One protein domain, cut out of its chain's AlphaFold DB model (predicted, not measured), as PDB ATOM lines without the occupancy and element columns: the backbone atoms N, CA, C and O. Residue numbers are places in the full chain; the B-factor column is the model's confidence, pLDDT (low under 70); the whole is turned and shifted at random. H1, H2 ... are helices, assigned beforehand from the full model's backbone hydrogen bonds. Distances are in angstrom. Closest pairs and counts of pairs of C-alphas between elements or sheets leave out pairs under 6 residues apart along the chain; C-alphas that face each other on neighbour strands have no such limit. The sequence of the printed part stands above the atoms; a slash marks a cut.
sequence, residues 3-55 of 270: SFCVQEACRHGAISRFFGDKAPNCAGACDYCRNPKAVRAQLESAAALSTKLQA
ATOM      1  N   SER A   3      20.194 -48.769  10.255       65.25
ATOM      2  CA  SER A   3      20.468 -49.700  11.359       65.25
ATOM      3  C   SER A   3      21.853 -49.545  11.994       65.25
ATOM      4  O   SER A   3      21.993 -49.852  13.178       65.25
ATOM      5  N   PHE A   4      22.864 -49.037  11.269       67.69
ATOM      6  CA  PHE A   4      24.199 -48.870  11.855       67.69
ATOM      7  C   PHE A   4      24.182 -47.866  13.005       67.69
ATOM      8  O   PHE A   4      24.998 -48.020  13.902       67.69
ATOM      9  N   CYS A   5      23.280 -46.872  12.988       65.62
ATOM     10  CA  CYS A   5      23.164 -45.838  14.020       65.62
ATOM     11  C   CYS A   5      22.631 -46.394  15.345       65.62
ATOM     12  O   CYS A   5      23.007 -45.898  16.404       65.62
ATOM     13  N   VAL A   6      21.790 -47.429  15.278       73.56
ATOM     14  CA  VAL A   6      21.020 -47.954  16.418       73.56
ATOM     15  C   VAL A   6      21.703 -49.160  17.072       73.56
ATOM     16  O   VAL A   6      21.448 -49.465  18.231       73.56
ATOM     17  N   GLN A   7      22.583 -49.856  16.354       80.12
ATOM     18  CA  GLN A   7      23.210 -51.081  16.849       80.12
ATOM     19  C   GLN A   7      24.405 -50.815  17.775       80.12
ATOM     20  O   GLN A   7      25.261 -49.972  17.503       80.12
ATOM     21  N   GLU A   8      24.505 -51.622  18.834       85.81
ATOM     22  CA  GLU A   8      25.645 -51.677  19.754       85.81
ATOM     23  C   GLU A   8      26.829 -52.449  19.153       85.81
ATOM     24  O   GLU A   8      27.194 -53.534  19.607       85.81
ATOM     25  N   ALA A   9      27.425 -51.915  18.093       88.75
ATOM     26  CA  ALA A   9      28.568 -52.538  17.445       88.75
ATOM     27  C   ALA A   9      29.597 -51.497  17.003       88.75
ATOM     28  O   ALA A   9      29.304 -50.311  16.849       88.75
ATOM     29  N   CYS A  10      30.824 -51.960  16.751       91.56
ATOM     30  CA  CYS A  10      31.842 -51.140  16.107       91.56
ATOM     31  C   CYS A  10      31.299 -50.575  14.787       91.56
ATOM     32  O   CYS A  10      30.927 -51.345  13.900       91.56
ATOM     33  N   ARG A  11      31.317 -49.244  14.625       90.75
ATOM     34  CA  ARG A  11      30.842 -48.591  13.394       90.75
ATOM     35  C   ARG A  11      31.593 -49.083  12.160       90.75
ATOM     36  O   ARG A  11      30.963 -49.424  11.170       90.75
ATOM     37  N   HIS A  12      32.916 -49.217  12.248       91.75
ATOM     38  CA  HIS A  12      33.732 -49.732  11.150       91.75
ATOM     39  C   HIS A  12      33.361 -51.175  10.783       91.75
ATOM     40  O   HIS A  12      33.189 -51.478   9.611       91.75
ATOM     41  N   GLY A  13      33.138 -52.046  11.772       90.94
ATOM     42  CA  GLY A  13      32.696 -53.419  11.516       90.94
ATOM     43  C   GLY A  13      31.289 -53.498  10.915       90.94
ATOM     44  O   GLY A  13      31.049 -54.308  10.023       90.94
ATOM     45  N   ALA A  14      30.363 -52.649  11.369       89.88
ATOM     46  CA  ALA A  14      29.007 -52.582  10.829       89.88
ATOM     47  C   ALA A  14      28.994 -52.087   9.374       89.88
ATOM     48  O   ALA A  14      28.300 -52.661   8.537       89.88
ATOM     49  N   ILE A  15      29.797 -51.063   9.069       88.12
ATOM     50  CA  ILE A  15      29.947 -50.518   7.716       88.12
ATOM     51  C   ILE A  15      30.601 -51.555   6.799       88.12
ATOM     52  O   ILE A  15      30.045 -51.853   5.748       88.12
ATOM     53  N   SER A  16      31.707 -52.181   7.211       91.25
ATOM     54  CA  SER A  16      32.366 -53.212   6.398       91.25
ATOM     55  C   SER A  16      31.438 -54.390   6.098       91.25
ATOM     56  O   SER A  16      31.350 -54.818   4.956       91.25
ATOM     57  N   ARG A  17      30.650 -54.861   7.076       88.56
ATOM     58  CA  ARG A  17      29.638 -55.909   6.840       88.56
ATOM     59  C   ARG A  17      28.550 -55.479   5.861       88.56
ATOM     60  O   ARG A  17      28.065 -56.315   5.109       88.56
ATOM     61  N   PHE A  18      28.155 -54.207   5.886       88.19
ATOM     62  CA  PHE A  18      27.147 -53.683   4.969       88.19
ATOM     63  C   PHE A  18      27.646 -53.668   3.519       88.19
ATOM     64  O   PHE A  18      26.882 -53.993   2.617       88.19
ATOM     65  N   PHE A  19      28.922 -53.337   3.306       91.12
ATOM     66  CA  PHE A  19      29.539 -53.302   1.976       91.12
ATOM     67  C   PHE A  19      30.191 -54.629   1.548       91.12
ATOM     68  O   PHE A  19      30.605 -54.758   0.402       91.12
ATOM     69  N   GLY A  20      30.245 -55.633   2.429       90.69
ATOM     70  CA  GLY A  20      30.912 -56.914   2.162       90.69
ATOM     71  C   GLY A  20      32.441 -56.863   2.279       90.69
ATOM     72  O   GLY A  20      33.121 -57.806   1.879       90.69
ATOM     73  N   ASP A  21      32.985 -55.790   2.849       92.25
ATOM     74  CA  ASP A  21      34.417 -55.587   3.033       92.25
ATOM     75  C   ASP A  21      34.962 -56.325   4.263       92.25
ATOM     76  O   ASP A  21      34.257 -56.621   5.236       92.25
ATOM     77  N   LYS A  22      36.280 -56.560   4.265       90.31
ATOM     78  CA  LYS A  22      36.993 -57.040   5.455       90.31
ATOM     79  C   LYS A  22      36.958 -55.962   6.541       90.31
ATOM     80  O   LYS A  22      37.339 -54.820   6.301       90.31
ATOM     81  N   ALA A  23      36.531 -56.337   7.746       87.25
ATOM     82  CA  ALA A  23      36.459 -55.408   8.869       87.25
ATOM     83  C   ALA A  23      37.869 -54.939   9.285       87.25
ATOM     84  O   ALA A  23      38.707 -55.783   9.618       87.25
ATOM     85  N   PRO A  24      38.147 -53.622   9.296       90.06
ATOM     86  CA  PRO A  24      39.435 -53.103   9.736       90.06
ATOM     87  C   PRO A  24      39.578 -53.203  11.261       90.06
ATOM     88  O   PRO A  24      38.589 -53.210  12.002       90.06
ATOM     89  N   ASN A  25      40.822 -53.228  11.749       90.81
ATOM     90  CA  ASN A  25      41.086 -53.115  13.181       90.81
ATOM     91  C   ASN A  25      40.743 -51.693  13.652       90.81
ATOM     92  O   ASN A  25      41.401 -50.730  13.272       90.81
ATOM     93  N   CYS A  26      39.702 -51.564  14.474       91.56
ATOM     94  CA  CYS A  26      39.188 -50.266  14.900       91.56
ATOM     95  C   CYS A  26      40.120 -49.532  15.877       91.56
ATOM     96  O   CYS A  26      40.152 -48.307  15.859       91.56
ATOM     97  N   ALA A  27      40.820 -50.250  16.765       90.88
ATOM     98  CA  ALA A  27      41.707 -49.667  17.783       90.88
ATOM     99  C   ALA A  27      41.119 -48.464  18.574       90.88
ATOM    100  O   ALA A  27      41.846 -47.569  18.992       90.88
ATOM    101  N   GLY A  28      39.794 -48.417  18.778       90.25
ATOM    102  CA  GLY A  28      39.131 -47.312  19.487       90.25
ATOM    103  C   GLY A  28      38.839 -46.063  18.641       90.25
ATOM    104  O   GLY A  28      38.472 -45.032  19.199       90.25
ATOM    105  N   ALA A  29      38.951 -46.137  17.312       91.88
ATOM    106  CA  ALA A  29      38.680 -45.014  16.407       91.88
ATOM    107  C   ALA A  29      37.183 -44.677  16.236       91.88
ATOM    108  O   ALA A  29      36.854 -43.620  15.709       91.88
ATOM    109  N   CYS A  30      36.264 -45.551  16.668       92.12
ATOM    110  CA  CYS A  30      34.827 -45.256  16.699       92.12
ATOM    111  C   CYS A  30      34.301 -45.097  18.128       92.12
ATOM    112  O   CYS A  30      34.867 -45.632  19.080       92.12
ATOM    113  N   ASP A  31      33.176 -44.399  18.253       90.75
ATOM    114  CA  ASP A  31      32.444 -44.152  19.498       90.75
ATOM    115  C   ASP A  31      32.219 -45.423  20.333       90.75
ATOM    116  O   ASP A  31      32.557 -45.447  21.517       90.75
ATOM    117  N   TYR A  32      31.736 -46.503  19.714       92.00
ATOM    118  CA  TYR A  32      31.460 -47.755  20.419       92.00
ATOM    119  C   TYR A  32      32.732 -48.444  20.934       92.00
ATOM    120  O   TYR A  32      32.768 -48.904  22.071       92.00
ATOM    121  N   CYS A  33      33.797 -48.501  20.127       92.38
ATOM    122  CA  CYS A  33      35.062 -49.109  20.555       92.38
ATOM    123  C   CYS A  33      35.834 -48.229  21.543       92.38
ATOM    124  O   CYS A  33      36.617 -48.757  22.328       92.38
ATOM    125  N   ARG A  34      35.625 -46.907  21.508       94.12
ATOM    126  CA  ARG A  34      36.219 -45.961  22.454       94.12
ATOM    127  C   ARG A  34      35.521 -46.009  23.810       94.12
ATOM    128  O   ARG A  34      36.194 -45.995  24.836       94.12
ATOM    129  N   ASN A  35      34.187 -46.027  23.831       92.88
ATOM    130  CA  ASN A  35      33.416 -46.086  25.070       92.88
ATOM    131  C   ASN A  35      32.029 -46.735  24.861       92.88
ATOM    132  O   ASN A  35      31.036 -46.031  24.642       92.88
ATOM    133  N   PRO A  36      31.915 -48.068  24.991       91.62
ATOM    134  CA  PRO A  36      30.662 -48.773  24.721       91.62
ATOM    135  C   PRO A  36      29.563 -48.427  25.735       91.62
ATOM    136  O   PRO A  36      28.384 -48.413  25.390       91.62
ATOM    137  N   LYS A  37      29.930 -48.092  26.980       92.38
ATOM    138  CA  LYS A  37      28.969 -47.720  28.033       92.38
ATOM    139  C   LYS A  37      28.259 -46.403  27.714       92.38
ATOM    140  O   LYS A  37      27.055 -46.298  27.924       92.38
ATOM    141  N   ALA A  38      28.989 -45.426  27.175       91.62
ATOM    142  CA  ALA A  38      28.414 -44.141  26.783       91.62
ATOM    143  C   ALA A  38      27.403 -44.295  25.637       91.62
ATOM    144  O   ALA A  38      26.320 -43.720  25.697       91.62
ATOM    145  N   VAL A  39      27.724 -45.117  24.632       90.19
ATOM    146  CA  VAL A  39      26.820 -45.378  23.499       90.19
ATOM    147  C   VAL A  39      25.547 -46.093  23.959       90.19
ATOM    148  O   VAL A  39      24.457 -45.718  23.540       90.19
ATOM    149  N   ARG A  40      25.652 -47.059  24.879       89.81
ATOM    150  CA  ARG A  40      24.482 -47.724  25.482       89.81
ATOM    151  C   ARG A  40      23.562 -46.752  26.209       89.81
ATOM    152  O   ARG A  40      22.367 -46.745  25.947       89.81
ATOM    153  N   ALA A  41      24.123 -45.889  27.055       91.62
ATOM    154  CA  ALA A  41      23.346 -44.873  27.763       91.62
ATOM    155  C   ALA A  41      22.659 -43.895  26.789       91.62
ATOM    156  O   ALA A  41      21.509 -43.510  26.997       91.62
ATOM    157  N   GLN A  42      23.330 -43.525  25.691       87.38
ATOM    158  CA  GLN A  42      22.730 -42.702  24.638       87.38
ATOM    159  C   GLN A  42      21.561 -43.417  23.952       87.38
ATOM    160  O   GLN A  42      20.499 -42.815  23.797       87.38
ATOM    161  N   LEU A  43      21.717 -44.693  23.593       88.44
ATOM    162  CA  LEU A  43      20.645 -45.487  22.987       88.44
ATOM    163  C   LEU A  43      19.455 -45.670  23.936       88.44
ATOM    164  O   LEU A  43      18.315 -45.496  23.514       88.44
ATOM    165  N   GLU A  44      19.704 -45.939  25.216       89.00
ATOM    166  CA  GLU A  44      18.662 -46.051  26.241       89.00
ATOM    167  C   GLU A  44      17.911 -44.726  26.428       89.00
ATOM    168  O   GLU A  44      16.678 -44.698  26.433       89.00
ATOM    169  N   SER A  45      18.636 -43.604  26.487       86.19
ATOM    170  CA  SER A  45      18.022 -42.276  26.569       86.19
ATOM    171  C   SER A  45      17.174 -41.955  25.332       86.19
ATOM    172  O   SER A  45      16.061 -41.442  25.462       86.19
ATOM    173  N   ALA A  46      17.648 -42.314  24.135       85.44
ATOM    174  CA  ALA A  46      16.918 -42.124  22.888       85.44
ATOM    175  C   ALA A  46      15.659 -43.006  22.827       85.44
ATOM    176  O   ALA A  46      14.600 -42.528  22.418       85.44
ATOM    177  N   ALA A  47      15.743 -44.256  23.289       84.62
ATOM    178  CA  ALA A  47      14.595 -45.150  23.398       84.62
ATOM    179  C   ALA A  47      13.545 -44.597  24.375       84.62
ATOM    180  O   ALA A  47      12.372 -44.499  24.020       84.62
ATOM    181  N   ALA A  48      13.965 -44.122  25.553       82.44
ATOM    182  CA  ALA A  48      13.067 -43.520  26.540       82.44
ATOM    183  C   ALA A  48      12.355 -42.257  26.015       82.44
ATOM    184  O   ALA A  48      11.194 -42.008  26.348       82.44
ATOM    185  N   LEU A  49      13.027 -41.456  25.183       75.62
ATOM    186  CA  LEU A  49      12.417 -40.305  24.510       75.62
ATOM    187  C   LEU A  49      11.465 -40.733  23.382       75.62
ATOM    188  O   LEU A  49      10.416 -40.115  23.204       75.62
ATOM    189  N   SER A  50      11.785 -41.806  22.658       67.56
ATOM    190  CA  SER A  50      10.944 -42.342  21.583       67.56
ATOM    191  C   SER A  50       9.634 -42.946  22.111       67.56
ATOM    192  O   SER A  50       8.567 -42.664  21.564       67.56
ATOM    193  N   THR A  51       9.667 -43.676  23.232       60.06
ATOM    194  CA  THR A  51       8.453 -44.224  23.868       60.06
ATOM    195  C   THR A  51       7.536 -43.123  24.415       60.06
ATOM    196  O   THR A  51       6.314 -43.239  24.331       60.06
ATOM    197  N   LYS A  52       8.099 -42.009  24.903       56.28
ATOM    198  CA  LYS A  52       7.314 -40.828  25.317       56.28
ATOM    199  C   LYS A  52       6.589 -40.151  24.149       56.28
ATOM    200  O   LYS A  52       5.552 -39.536  24.372       56.28
ATOM    201  N   LEU A  53       7.104 -40.277  22.926       50.94
ATOM    202  CA  LEU A  53       6.474 -39.738  21.718       50.94
ATOM    203  C   LEU A  53       5.399 -40.680  21.149       50.94
ATOM    204  O   LEU A  53       4.365 -40.200  20.694       50.94
ATOM    205  N   GLN A  54       5.587 -42.004  21.232       49.44
ATOM    206  CA  GLN A  54       4.569 -42.974  20.796       49.44
ATOM    207  C   GLN A  54       3.296 -42.949  21.654       49.44
ATOM    208  O   GLN A  54       2.209 -43.196  21.139       49.44
ATOM    209  N   ALA A  55       3.389 -42.589  22.936       44.91
ATOM    210  CA  ALA A  55       2.213 -42.432  23.795       44.91
ATOM    211  C   ALA A  55       1.375 -41.166  23.491       44.91
ATOM    212  O   ALA A  55       0.335 -40.965  24.113       44.91
TER     213      ALA A  55
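AT A GLANCE: This is residues 3 to 55 of the 270 residues of an uncharacterized protein of Takifugu bimaculatus (UniProt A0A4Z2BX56). A flat, loose loop with a long helical arm: after H1 and H2 a long link turns back to H3, and from there H4 runs off past H1, its residues 48 to 54 sticking out with residue 55. The 53 printed residues hold four named helices, H1 to H4 in order, and no named strand: all helix. The radius of gyration of the C-alphas is 13.2 A, the spans 42 by 22 by 9 A.

IN THESE COORDINATES: H1, residues 3 to 6, 5.4 A long, begins at C-alpha 3 (20.468, -49.700, 11.359). H2 is residues 11 to 19, 12.4 A; H3 is residues 31 to 34, 5.1 A. H4, residues 36 to 54, 27.0 A, ends at C-alpha 54 (4.569, -42.974, 20.796).

HOW THE PARTS SIT: H1 and H2 only just touch, with 3 pairs of C-alphas within 8 A, the closest Phe 4 and Ala 14, 6.2 A. H2 and H3 are close but not clearly touching, closest C-alphas Arg 11 and Tyr 32, 7.1 A. H3 and H4 only just touch, with 3 such pairs, only at the corner, H4 with residues 38 to 39 alone; closest C-alphas Tyr 32 and Val 39, 6.1 A. H1 and H4 are close but not clearly touching, closest C-alphas Val 6 and Leu 43, 7.0 A. H2 and H4 are apart. Every O i to N i+4 pair is within hydrogen-bond range in H2 and H4; H1 and H3 are too short for one.

THE WHOLE: The C-alphas farthest apart, Lys 22 and Ala 55, are 41.9 A apart. The printed part has no cut; the link H2 to H3 is long. The model's pLDDT is under 70 at residues 3 to 5 and 50 to 55.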